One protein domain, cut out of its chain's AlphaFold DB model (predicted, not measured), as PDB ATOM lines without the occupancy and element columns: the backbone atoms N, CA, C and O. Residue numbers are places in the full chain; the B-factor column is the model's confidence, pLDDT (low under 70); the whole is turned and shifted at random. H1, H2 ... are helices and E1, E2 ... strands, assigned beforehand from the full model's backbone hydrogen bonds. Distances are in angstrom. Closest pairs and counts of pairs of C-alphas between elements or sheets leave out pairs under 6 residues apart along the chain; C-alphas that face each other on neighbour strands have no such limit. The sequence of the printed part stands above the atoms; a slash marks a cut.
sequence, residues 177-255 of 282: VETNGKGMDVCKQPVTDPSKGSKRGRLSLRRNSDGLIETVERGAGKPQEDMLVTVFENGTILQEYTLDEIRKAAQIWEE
ATOM      1  N   VAL A 177      -6.288 -41.635  28.994       97.56
ATOM      2  CA  VAL A 177      -7.175 -42.316  29.945       97.56
ATOM      3  C   VAL A 177      -8.077 -41.303  30.630       97.56
ATOM      4  O   VAL A 177      -7.666 -40.171  30.873       97.56
ATOM      5  N   GLU A 178      -9.288 -41.718  30.987       97.19
ATOM      6  CA  GLU A 178     -10.197 -40.914  31.798       97.19
ATOM      7  C   GLU A 178     -10.508 -41.646  33.103       97.19
ATOM      8  O   GLU A 178     -10.799 -42.841  33.117       97.19
ATOM      9  N   THR A 179     -10.406 -40.944  34.231       95.94
ATOM     10  CA  THR A 179     -10.727 -41.487  35.557       95.94
ATOM     11  C   THR A 179     -11.538 -40.460  36.332       95.94
ATOM     12  O   THR A 179     -11.083 -39.336  36.537       95.94
ATOM     13  N   ASN A 180     -12.746 -40.831  36.768       95.00
ATOM     14  CA  ASN A 180     -13.682 -39.938  37.467       95.00
ATOM     15  C   ASN A 180     -13.935 -38.613  36.712       95.00
ATOM     16  O   ASN A 180     -13.901 -37.539  37.314       95.00
ATOM     17  N   GLY A 181     -14.113 -38.682  35.388       93.88
ATOM     18  CA  GLY A 181     -14.324 -37.509  34.528       93.88
ATOM     19  C   GLY A 181     -13.083 -36.636  34.312       93.88
ATOM     20  O   GLY A 181     -13.188 -35.551  33.743       93.88
ATOM     21  N   LYS A 182     -11.903 -37.062  34.784       94.88
ATOM     22  CA  LYS A 182     -10.633 -36.357  34.577       94.88
ATOM     23  C   LYS A 182      -9.775 -37.115  33.575       94.88
ATOM     24  O   LYS A 182      -9.312 -38.221  33.853       94.88
ATOM     25  N   GLY A 183      -9.566 -36.490  32.423       95.06
ATOM     26  CA  GLY A 183      -8.661 -36.970  31.388       95.06
ATOM     27  C   GLY A 183      -7.192 -36.792  31.755       95.06
ATOM     28  O   GLY A 183      -6.817 -35.784  32.354       95.06
ATOM     29  N   MET A 184      -6.354 -37.738  31.344       96.44
ATOM     30  CA  MET A 184      -4.904 -37.668  31.464       96.44
ATOM     31  C   MET A 184      -4.240 -38.208  30.197       96.44
ATOM     32  O   MET A 184      -4.491 -39.340  29.777       96.44
ATOM     33  N   ASP A 185      -3.344 -37.407  29.623       97.38
ATOM     34  CA  ASP A 185      -2.452 -37.852  28.559       97.38
ATOM     35  C   ASP A 185      -1.448 -38.865  29.117       97.38
ATOM     36  O   ASP A 185      -0.733 -38.585  30.083       97.38
ATOM     37  N   VAL A 186      -1.339 -40.021  28.473       96.94
ATOM     38  CA  VAL A 186      -0.371 -41.064  28.818       96.94
ATOM     39  C   VAL A 186       0.526 -41.376  27.630       96.94
ATOM     40  O   VAL A 186       0.174 -41.151  26.476       96.94
ATOM     41  N   CYS A 187       1.721 -41.878  27.912       96.38
ATOM     42  CA  CYS A 187       2.642 -42.389  26.906       96.38
ATOM     43  C   CYS A 187       3.707 -43.256  27.565       96.38
ATOM     44  O   CYS A 187       3.950 -43.154  28.771       96.38
ATOM     45  N   LYS A 188       4.442 -44.005  26.748       93.50
ATOM     46  CA  LYS A 188       5.714 -44.600  27.154       93.50
ATOM     47  C   LYS A 188       6.886 -43.830  26.548       93.50
ATOM     48  O   LYS A 188       6.804 -43.361  25.416       93.50
ATOM     49  N   GLN A 189       7.985 -43.753  27.289       94.19
ATOM     50  CA  GLN A 189       9.244 -43.174  26.821       94.19
ATOM     51  C   GLN A 189      10.417 -43.938  27.454       94.19
ATOM     52  O   GLN A 189      10.946 -43.515  28.481       94.19
ATOM     53  N   PRO A 190      10.764 -45.124  26.923       92.56
ATOM     54  CA  PRO A 190      11.838 -45.943  27.478       92.56
ATOM     55  C   PRO A 190      13.191 -45.236  27.362       92.56
ATOM     56  O   PRO A 190      13.572 -44.805  26.279       92.56
ATOM     57  N   VAL A 191      13.948 -45.167  28.459       93.06
ATOM     58  CA  VAL A 191      15.283 -44.533  28.466       93.06
ATOM     59  C   VAL A 191      16.284 -45.315  27.609       93.06
ATOM     60  O   VAL A 191      17.139 -44.725  26.962       93.06
ATOM     61  N   THR A 192      16.160 -46.643  27.576       91.44
ATOM     62  CA  THR A 192      17.066 -47.532  26.833       91.44
ATOM     63  C   THR A 192      16.784 -47.582  25.332       91.44
ATOM     64  O   THR A 192      17.565 -48.175  24.600       91.44
ATOM     65  N   ASP A 193      15.653 -47.034  24.882       87.44
ATOM     66  CA  ASP A 193      15.262 -47.037  23.472       87.44
ATOM     67  C   ASP A 193      14.311 -45.861  23.172       87.44
ATOM     68  O   ASP A 193      13.082 -46.023  23.200       87.44
ATOM     69  N   PRO A 194      14.865 -44.662  22.907       90.94
ATOM     70  CA  PRO A 194      14.079 -43.464  22.626       90.94
ATOM     71  C   PRO A 194      13.170 -43.588  21.396       90.94
ATOM     72  O   PRO A 194      12.111 -42.962  21.372       90.94
ATOM     73  N   SER A 195      13.525 -44.441  20.421       88.88
ATOM     74  CA  SER A 195      12.711 -44.692  19.217       88.88
ATOM     75  C   SER A 195      11.335 -45.281  19.553       88.88
ATOM     76  O   SER A 195      10.366 -45.116  18.818       88.88
ATOM     77  N   LYS A 196      11.208 -45.913  20.728       89.81
ATOM     78  CA  LYS A 196       9.953 -46.478  21.232       89.81
ATOM     79  C   LYS A 196       9.085 -45.469  21.989       89.81
ATOM     80  O   LYS A 196       8.135 -45.895  22.655       89.81
ATOM     81  N   GLY A 197       9.380 -44.171  21.928       93.12
ATOM     82  CA  GLY A 197       8.489 -43.124  22.431       93.12
ATOM     83  C   GLY A 197       7.106 -43.188  21.769       93.12
ATOM     84  O   GLY A 197       7.000 -43.437  20.573       93.12
ATOM     85  N   SER A 198       6.027 -43.001  22.537       96.12
ATOM     86  CA  SER A 198       4.663 -42.950  21.989       96.12
ATOM     87  C   SER A 198       4.046 -41.555  22.086       96.12
ATOM     88  O   SER A 198       4.343 -40.801  23.015       96.12
ATOM     89  N   LYS A 199       3.127 -41.260  21.160       97.00
ATOM     90  CA  LYS A 199       2.302 -40.043  21.155       97.00
ATOM     91  C   LYS A 199       1.417 -39.936  22.400       97.00
ATOM     92  O   LYS A 199       1.171 -40.940  23.076       97.00
ATOM     93  N   ARG A 200       0.960 -38.718  22.707       97.38
ATOM     94  CA  ARG A 200       0.268 -38.351  23.954       97.38
ATOM     95  C   ARG A 200      -1.118 -37.752  23.695       97.38
ATOM     96  O   ARG A 200      -1.298 -36.898  22.833       97.38
ATOM     97  N   GLY A 201      -2.076 -38.140  24.524       97.50
ATOM     98  CA  GLY A 201      -3.428 -37.591  24.554       97.50
ATOM     99  C   GLY A 201      -4.338 -38.066  23.426       97.50
ATOM    100  O   GLY A 201      -4.075 -39.072  22.763       97.50
ATOM    101  N   ARG A 202      -5.445 -37.342  23.232       97.31
ATOM    102  CA  ARG A 202      -6.353 -37.542  22.091       97.31
ATOM    103  C   ARG A 202      -5.647 -37.117  20.804       97.31
ATOM    104  O   ARG A 202      -5.001 -36.070  20.787       97.31
ATOM    105  N   LEU A 203      -5.759 -37.927  19.758       97.81
ATOM    106  CA  LEU A 203      -5.042 -37.740  18.497       97.81
ATOM    107  C   LEU A 203      -6.024 -37.434  17.366       97.81
ATOM    108  O   LEU A 203      -7.143 -37.940  17.387       97.81
ATOM    109  N   SER A 204      -5.574 -36.658  16.386       97.94
ATOM    110  CA  SER A 204      -6.243 -36.453  15.095       97.94
ATOM    111  C   SER A 204      -5.199 -36.454  13.981       97.94
ATOM    112  O   SER A 204      -4.033 -36.127  14.225       97.94
ATOM    113  N   LEU A 205      -5.601 -36.781  12.759       97.56
ATOM    114  CA  LEU A 205      -4.724 -36.786  11.589       97.56
ATOM    115  C   LEU A 205      -5.155 -35.676  10.636       97.56
ATOM    116  O   LEU A 205      -6.335 -35.575  10.344       97.56
ATOM    117  N   ARG A 206      -4.239 -34.856  10.125       94.81
ATOM    118  CA  ARG A 206      -4.593 -33.835   9.128       94.81
ATOM    119  C   ARG A 206      -3.530 -33.700   8.056       94.81
ATOM    120  O   ARG A 206      -2.393 -34.120   8.250       94.81
ATOM    121  N   ARG A 207      -3.896 -33.044   6.958       93.62
ATOM    122  CA  ARG A 207      -2.939 -32.515   5.989       93.62
ATOM    123  C   ARG A 207      -2.626 -31.062   6.347       93.62
ATOM    124  O   ARG A 207      -3.549 -30.275   6.550       93.62
ATOM    125  N   ASN A 208      -1.349 -30.720   6.493       89.44
ATOM    126  CA  ASN A 208      -0.929 -29.367   6.857       89.44
ATOM    127  C   ASN A 208      -0.866 -28.430   5.638       89.44
ATOM    128  O   ASN A 208      -1.205 -28.820   4.519       89.44
ATOM    129  N   SER A 209      -0.457 -27.176   5.856       89.81
ATOM    130  CA  SER A 209      -0.360 -26.160   4.796       89.81
ATOM    131  C   SER A 209       0.619 -26.524   3.682       89.81
ATOM    132  O   SER A 209       0.441 -26.059   2.561       89.81
ATOM    133  N   ASP A 210       1.611 -27.359   3.987       88.06
ATOM    134  CA  ASP A 210       2.641 -27.807   3.046       88.06
ATOM    135  C   ASP A 210       2.206 -29.079   2.298       88.06
ATOM    136  O   ASP A 210       2.964 -29.644   1.519       88.06
ATOM    137  N   GLY A 211       0.980 -29.556   2.539       86.44
ATOM    138  CA  GLY A 211       0.444 -30.758   1.915       86.44
ATOM    139  C   GLY A 211       0.880 -32.062   2.588       86.44
ATOM    140  O   GLY A 211       0.478 -33.124   2.118       86.44
ATOM    141  N   LEU A 212       1.627 -32.023   3.694       87.88
ATOM    142  CA  LEU A 212       2.111 -33.218   4.392       87.88
ATOM    143  C   LEU A 212       1.082 -33.752   5.394       87.88
ATOM    144  O   LEU A 212       0.341 -32.988   6.016       87.88
ATOM    145  N   ILE A 213       1.052 -35.074   5.573       92.06
ATOM    146  CA  ILE A 213       0.228 -35.725   6.599       92.06
ATOM    147  C   ILE A 213       0.915 -35.579   7.958       92.06
ATOM    148  O   ILE A 213       2.056 -35.996   8.141       92.06
ATOM    149  N   GLU A 214       0.196 -35.043   8.941       94.25
ATOM    150  CA  GLU A 214       0.687 -34.874  10.304       94.25
ATOM    151  C   GLU A 214      -0.322 -35.356  11.354       94.25
ATOM    152  O   GLU A 214      -1.538 -35.198  11.224       94.25
ATOM    153  N   THR A 215       0.194 -35.941  12.437       97.12
ATOM    154  CA  THR A 215      -0.609 -36.293  13.615       97.12
ATOM    155  C   THR A 215      -0.562 -35.165  14.635       97.12
ATOM    156  O   THR A 215       0.509 -34.852  15.159       97.12
ATOM    157  N   VAL A 216      -1.725 -34.626  14.986       97.31
ATOM    158  CA  VAL A 216      -1.876 -33.625  16.045       97.31
ATOM    159  C   VAL A 216      -2.175 -34.333  17.368       97.31
ATOM    160  O   VAL A 216      -3.036 -35.209  17.443       97.31
ATOM    161  N   GLU A 217      -1.436 -33.973  18.416       97.56
ATOM    162  CA  GLU A 217      -1.498 -34.613  19.737       97.56
ATOM    163  C   GLU A 217      -2.303 -33.786  20.754       97.56
ATOM    164  O   GLU A 217      -2.644 -32.625  20.515       97.56
ATOM    165  N   ARG A 218      -2.573 -34.375  21.929       96.44
ATOM    166  CA  ARG A 218      -3.150 -33.690  23.106       96.44
ATOM    167  C   ARG A 218      -4.498 -33.001  22.863       96.44
ATOM    168  O   ARG A 218      -4.834 -32.031  23.537       96.44
ATOM    169  N   GLY A 219      -5.275 -33.492  21.902       95.06
ATOM    170  CA  GLY A 219      -6.586 -32.942  21.559       95.06
ATOM    171  C   GLY A 219      -6.543 -31.544  20.938       95.06
ATOM    172  O   GLY A 219      -7.565 -30.868  20.939       95.06
ATOM    173  N   ALA A 220      -5.393 -31.104  20.415       96.31
ATOM    174  CA  ALA A 220      -5.257 -29.803  19.755       96.31
ATOM    175  C   ALA A 220      -5.809 -29.780  18.313       96.31
ATOM    176  O   ALA A 220      -5.825 -28.729  17.670       96.31
ATOM    177  N   GLY A 221      -6.236 -30.933  17.795       94.31
ATOM    178  CA  GLY A 221      -6.817 -31.071  16.465       94.31
ATOM    179  C   GLY A 221      -8.192 -30.431  16.329       94.31
ATOM    180  O   GLY A 221      -8.958 -30.348  17.292       94.31
ATOM    181  N   LYS A 222      -8.529 -30.015  15.105       94.69
ATOM    182  CA  LYS A 222      -9.871 -29.535  14.768       94.69
ATOM    183  C   LYS A 222     -10.660 -30.657  14.092       94.69
ATOM    184  O   LYS A 222     -10.167 -31.190  13.102       94.69
ATOM    185  N   PRO A 223     -11.887 -30.973  14.539       93.38
ATOM    186  CA  PRO A 223     -12.684 -32.046  13.941       93.38
ATOM    187  C   PRO A 223     -12.929 -31.902  12.433       93.38
ATOM    188  O   PRO A 223     -13.062 -32.901  11.746       93.38
ATOM    189  N   GLN A 224     -12.978 -30.673  11.907       94.19
ATOM    190  CA  GLN A 224     -13.187 -30.423  10.474       94.19
ATOM    191  C   GLN A 224     -11.940 -30.701   9.619       94.19
ATOM    192  O   GLN A 224     -12.052 -30.797   8.403       94.19
ATOM    193  N   GLU A 225     -10.763 -30.775  10.244       95.00
ATOM    194  CA  GLU A 225      -9.481 -31.080   9.595       95.00
ATOM    195  C   GLU A 225      -9.090 -32.557   9.781       95.00
ATOM    196  O   GLU A 225      -8.122 -33.005   9.167       95.00
ATOM    197  N   ASP A 226      -9.801 -33.293  10.646       97.31
ATOM    198  CA  ASP A 226      -9.461 -34.670  10.992       97.31
ATOM    199  C   ASP A 226      -9.825 -35.623   9.851       97.31
ATOM    200  O   ASP A 226     -10.976 -35.733   9.432       97.31
ATOM    201  N   MET A 227      -8.813 -36.315   9.349       96.62
ATOM    202  CA  MET A 227      -8.924 -37.316   8.298       96.62
ATOM    203  C   MET A 227      -9.360 -38.677   8.853       96.62
ATOM    204  O   MET A 227      -9.724 -39.560   8.078       96.62
ATOM    205  N   LEU A 228      -9.296 -38.878  10.176       97.06
ATOM    206  CA  LEU A 228      -9.792 -40.095  10.806       97.06
ATOM    207  C   LEU A 228     -11.322 -40.103  10.792       97.06
ATOM    208  O   LEU A 228     -11.974 -39.149  11.208       97.06
ATOM    209  N   VAL A 229     -11.892 -41.225  10.365       96.75
ATOM    210  CA  VAL A 229     -13.340 -41.435  10.336       96.75
ATOM    211  C   VAL A 229     -13.730 -42.578  11.262       96.75
ATOM    212  O   VAL A 229     -13.009 -43.570  11.402       96.75
ATOM    213  N   THR A 230     -14.888 -42.456  11.907       97.44
ATOM    214  CA  THR A 230     -15.426 -43.528  12.746       97.44
ATOM    215  C   THR A 230     -15.911 -44.670  11.854       97.44
ATOM    216  O   THR A 230     -16.954 -44.563  11.219       97.44
ATOM    217  N   VAL A 231     -15.167 -45.777  11.821       98.00
ATOM    218  CA  VAL A 231     -15.532 -46.972  11.029       98.00
ATOM    219  C   VAL A 231     -16.350 -47.997  11.817       98.00
ATOM    220  O   VAL A 231     -17.053 -48.817  11.232       98.00
ATOM    221  N   PHE A 232     -16.280 -47.954  13.148       98.38
ATOM    222  CA  PHE A 232     -16.958 -48.891  14.037       98.38
ATOM    223  C   PHE A 232     -17.356 -48.198  15.334       98.38
ATOM    224  O   PHE A 232     -16.539 -47.521  15.958       98.38
ATOM    225  N   GLU A 233     -18.590 -48.420  15.771       98.38
ATOM    226  CA  GLU A 233     -19.102 -47.898  17.031       98.38
ATOM    227  C   GLU A 233     -20.077 -48.900  17.654       98.38
ATOM    228  O   GLU A 233     -20.990 -49.399  16.998       98.38
ATOM    229  N   ASN A 234     -19.873 -49.214  18.937       98.06
ATOM    230  CA  ASN A 234     -20.800 -50.007  19.756       98.06
ATOM    231  C   ASN A 234     -21.290 -51.321  19.108       98.06
ATOM    232  O   ASN A 234     -22.471 -51.653  19.175       98.06
ATOM    233  N   GLY A 235     -20.389 -52.084  18.483       98.12
ATOM    234  CA  GLY A 235     -20.741 -53.369  17.860       98.12
ATOM    235  C   GLY A 235     -21.176 -53.274  16.397       98.12
ATOM    236  O   GLY A 235     -21.414 -54.311  15.784       98.12
ATOM    237  N   THR A 236     -21.256 -52.066  15.834       98.25
ATOM    238  CA  THR A 236     -21.769 -51.820  14.480       98.25
ATOM    239  C   THR A 236     -20.689 -51.210  13.592       98.25
ATOM    240  O   THR A 236     -19.986 -50.288  14.004       98.25
ATOM    241  N   ILE A 237     -20.563 -51.717  12.365       98.00
ATOM    242  CA  ILE A 237     -19.729 -51.111  11.318       98.00
ATOM    243  C   ILE A 237     -20.502 -49.922  10.738       98.00
ATOM    244  O   ILE A 237     -21.643 -50.087  10.311       98.00
ATOM    245  N   LEU A 238     -19.900 -48.733  10.755       98.31
ATOM    246  CA  LEU A 238     -20.523 -47.489  10.280       98.31
ATOM    247  C   LEU A 238     -20.088 -47.109   8.863       98.31
ATOM    248  O   LEU A 238     -20.818 -46.412   8.166       98.31
ATOM    249  N   GLN A 239     -18.905 -47.562   8.454       97.12
ATOM    250  CA  GLN A 239     -18.333 -47.287   7.146       97.12
ATOM    251  C   GLN A 239     -17.656 -48.551   6.622       97.12
ATOM    252  O   GLN A 239     -16.801 -49.133   7.291       97.12
ATOM    253  N   GLU A 240     -18.017 -48.941   5.407       97.12
ATOM    254  CA  GLU A 240     -17.340 -49.982   4.641       97.12
ATOM    255  C   GLU A 240     -16.646 -49.347   3.434       97.12
ATOM    256  O   GLU A 240     -17.026 -48.264   2.982       97.12
ATOM    257  N   TYR A 241     -15.615 -50.020   2.934       97.44
ATOM    258  CA  TYR A 241     -14.892 -49.622   1.732       97.44
ATOM    259  C   TYR A 241     -14.854 -50.799   0.770       97.44
ATOM    260  O   TYR A 241     -14.592 -51.937   1.163       97.44
ATOM    261  N   THR A 242     -15.098 -50.529  -0.502       97.94
ATOM    262  CA  THR A 242     -14.915 -51.502  -1.576       97.94
ATOM    263  C   THR A 242     -13.433 -51.653  -1.913       97.94
ATOM    264  O   THR A 242     -12.622 -50.752  -1.679       97.94
ATOM    265  N   LEU A 243     -13.049 -52.790  -2.501       97.81
ATOM    266  CA  LEU A 243     -11.663 -52.975  -2.944       97.81
ATOM    267  C   LEU A 243     -11.264 -51.945  -4.013       97.81
ATOM    268  O   LEU A 243     -10.099 -51.562  -4.072       97.81
ATOM    269  N   ASP A 244     -12.209 -51.485  -4.832       96.69
ATOM    270  CA  ASP A 244     -11.944 -50.503  -5.887       96.69
ATOM    271  C   ASP A 244     -11.681 -49.104  -5.315       96.69
ATOM    272  O   ASP A 244     -10.766 -48.422  -5.773       96.69
ATOM    273  N   GLU A 245     -12.398 -48.701  -4.261       96.94
ATOM    274  CA  GLU A 245     -12.092 -47.469  -3.519       96.94
ATOM    275  C   GLU A 245     -10.703 -47.534  -2.882       96.94
ATOM    276  O   GLU A 245      -9.930 -46.581  -2.991       96.94
ATOM    277  N   ILE A 246     -10.356 -48.674  -2.274       97.00
ATOM    278  CA  ILE A 246      -9.033 -48.891  -1.678       97.00
ATOM    279  C   ILE A 246      -7.945 -48.821  -2.751       97.00
ATOM    280  O   ILE A 246      -6.941 -48.138  -2.563       97.00
ATOM    281  N   ARG A 247      -8.144 -49.485  -3.895       95.75
ATOM    282  CA  ARG A 247      -7.204 -49.445  -5.023       95.75
ATOM    283  C   ARG A 247      -7.018 -48.035  -5.548       95.75
ATOM    284  O   ARG A 247      -5.881 -47.642  -5.757       95.75
ATOM    285  N   LYS A 248      -8.103 -47.276  -5.715       95.31
ATOM    286  CA  LYS A 248      -8.050 -45.877  -6.148       95.31
ATOM    287  C   LYS A 248      -7.276 -45.004  -5.160       95.31
ATOM    288  O   LYS A 248      -6.490 -44.166  -5.581       95.31
ATOM    289  N   ALA A 249      -7.472 -45.210  -3.859       92.56
ATOM    290  CA  ALA A 249      -6.746 -44.477  -2.823       92.56
ATOM    291  C   ALA A 249      -5.255 -44.853  -2.748       92.56
ATOM    292  O   ALA A 249      -4.445 -44.015  -2.372       92.56
ATOM    293  N   ALA A 250      -4.901 -46.090  -3.107       94.38
ATOM    294  CA  ALA A 250      -3.533 -46.609  -3.110       94.38
ATOM    295  C   ALA A 250      -2.817 -46.476  -4.470       94.38
ATOM    296  O   ALA A 250      -1.748 -47.061  -4.653       94.38
ATOM    297  N   GLN A 251      -3.408 -45.769  -5.440       92.50
ATOM    298  CA  GLN A 251      -2.743 -45.474  -6.709       92.50
ATOM    299  C   GLN A 251      -1.484 -44.647  -6.454       92.50
ATOM    300  O   GLN A 251      -1.509 -43.724  -5.646       92.50
ATOM    301  N   ILE A 252      -0.403 -44.989  -7.155       85.69
ATOM    302  CA  ILE A 252       0.839 -44.218  -7.143       85.69
ATOM    303  C   ILE A 252       0.614 -42.972  -7.999       85.69
ATOM    304  O   ILE A 252       0.239 -43.092  -9.169       85.69
ATOM    305  N   TRP A 253       0.851 -41.796  -7.429       74.75
ATOM    306  CA  TRP A 253       0.829 -40.525  -8.148       74.75
ATOM    307  C   TRP A 253       2.255 -40.104  -8.506       74.75
ATOM    308  O   TRP A 253       3.205 -40.487  -7.828       74.75
ATOM    309  N   GLU A 254       2.429 -39.289  -9.551       61.94
ATOM    310  CA  GLU A 254       3.755 -38.754  -9.920       61.94
ATOM    311  C   GLU A 254       4.439 -38.022  -8.750       61.94
ATOM    312  O   GLU A 254       5.663 -38.020  -8.643       61.94
ATOM    313  N   GLU A 255       3.652 -37.450  -7.838       60.78
ATOM    314  CA  GLU A 255       4.126 -36.771  -6.630       60.78
ATOM    315  C   GLU A 255       4.691 -37.740  -5.572       60.78
ATOM    316  O   GLU A 255       5.596 -37.357  -4.835       60.78
TER     317      GLU A 255
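This is residues 177 to 255 of the 282 residues of the protein "nicotinamide phosphoribosyltransferase-like" of Carassius auratus (UniProt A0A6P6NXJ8). With little regular structure, this is a loosely winding chain: hairpin E3-E4 lies near the middle, smaller hairpin E1-E2 lies toward one end, and H1 stands free at the other. The 79 printed residues run E1, E2, E3, E4, H1, both two-stranded sheets antiparallel; the class is mixed, with 22 residues in named elements. The whole is loose, radius of gyration of the C-alphas 16.8 A, spanning 42 by 34 by 26 A.

E3 is residues 204 to 207, 10.5 A, and E4 213 to 216, 9.9 A. E1, 177 to 179, 6.7 A, begins at C-alpha (-7.175, -42.316, 29.945); E2 is 182 to 185, 10.3 A. H1, 243 to 249, 9.8 A, ends at C-alpha (-6.746, -44.477, -2.823).

In hairpin E3-E4, N 206 and O 214 are 2.9 A apart; in hairpin E1-E2, N 184 and O 177 are 2.8 A apart, both within hydrogen-bond range. E2 and E3 are apart, as are E3 and H1. In H1 every O i to N i+4 pair is within range.

Links E2 to E3 and E4 to H1 are long, 18 and 26 residues. The printed part has no cut; residues 254 to 255 are under pLDDT 70.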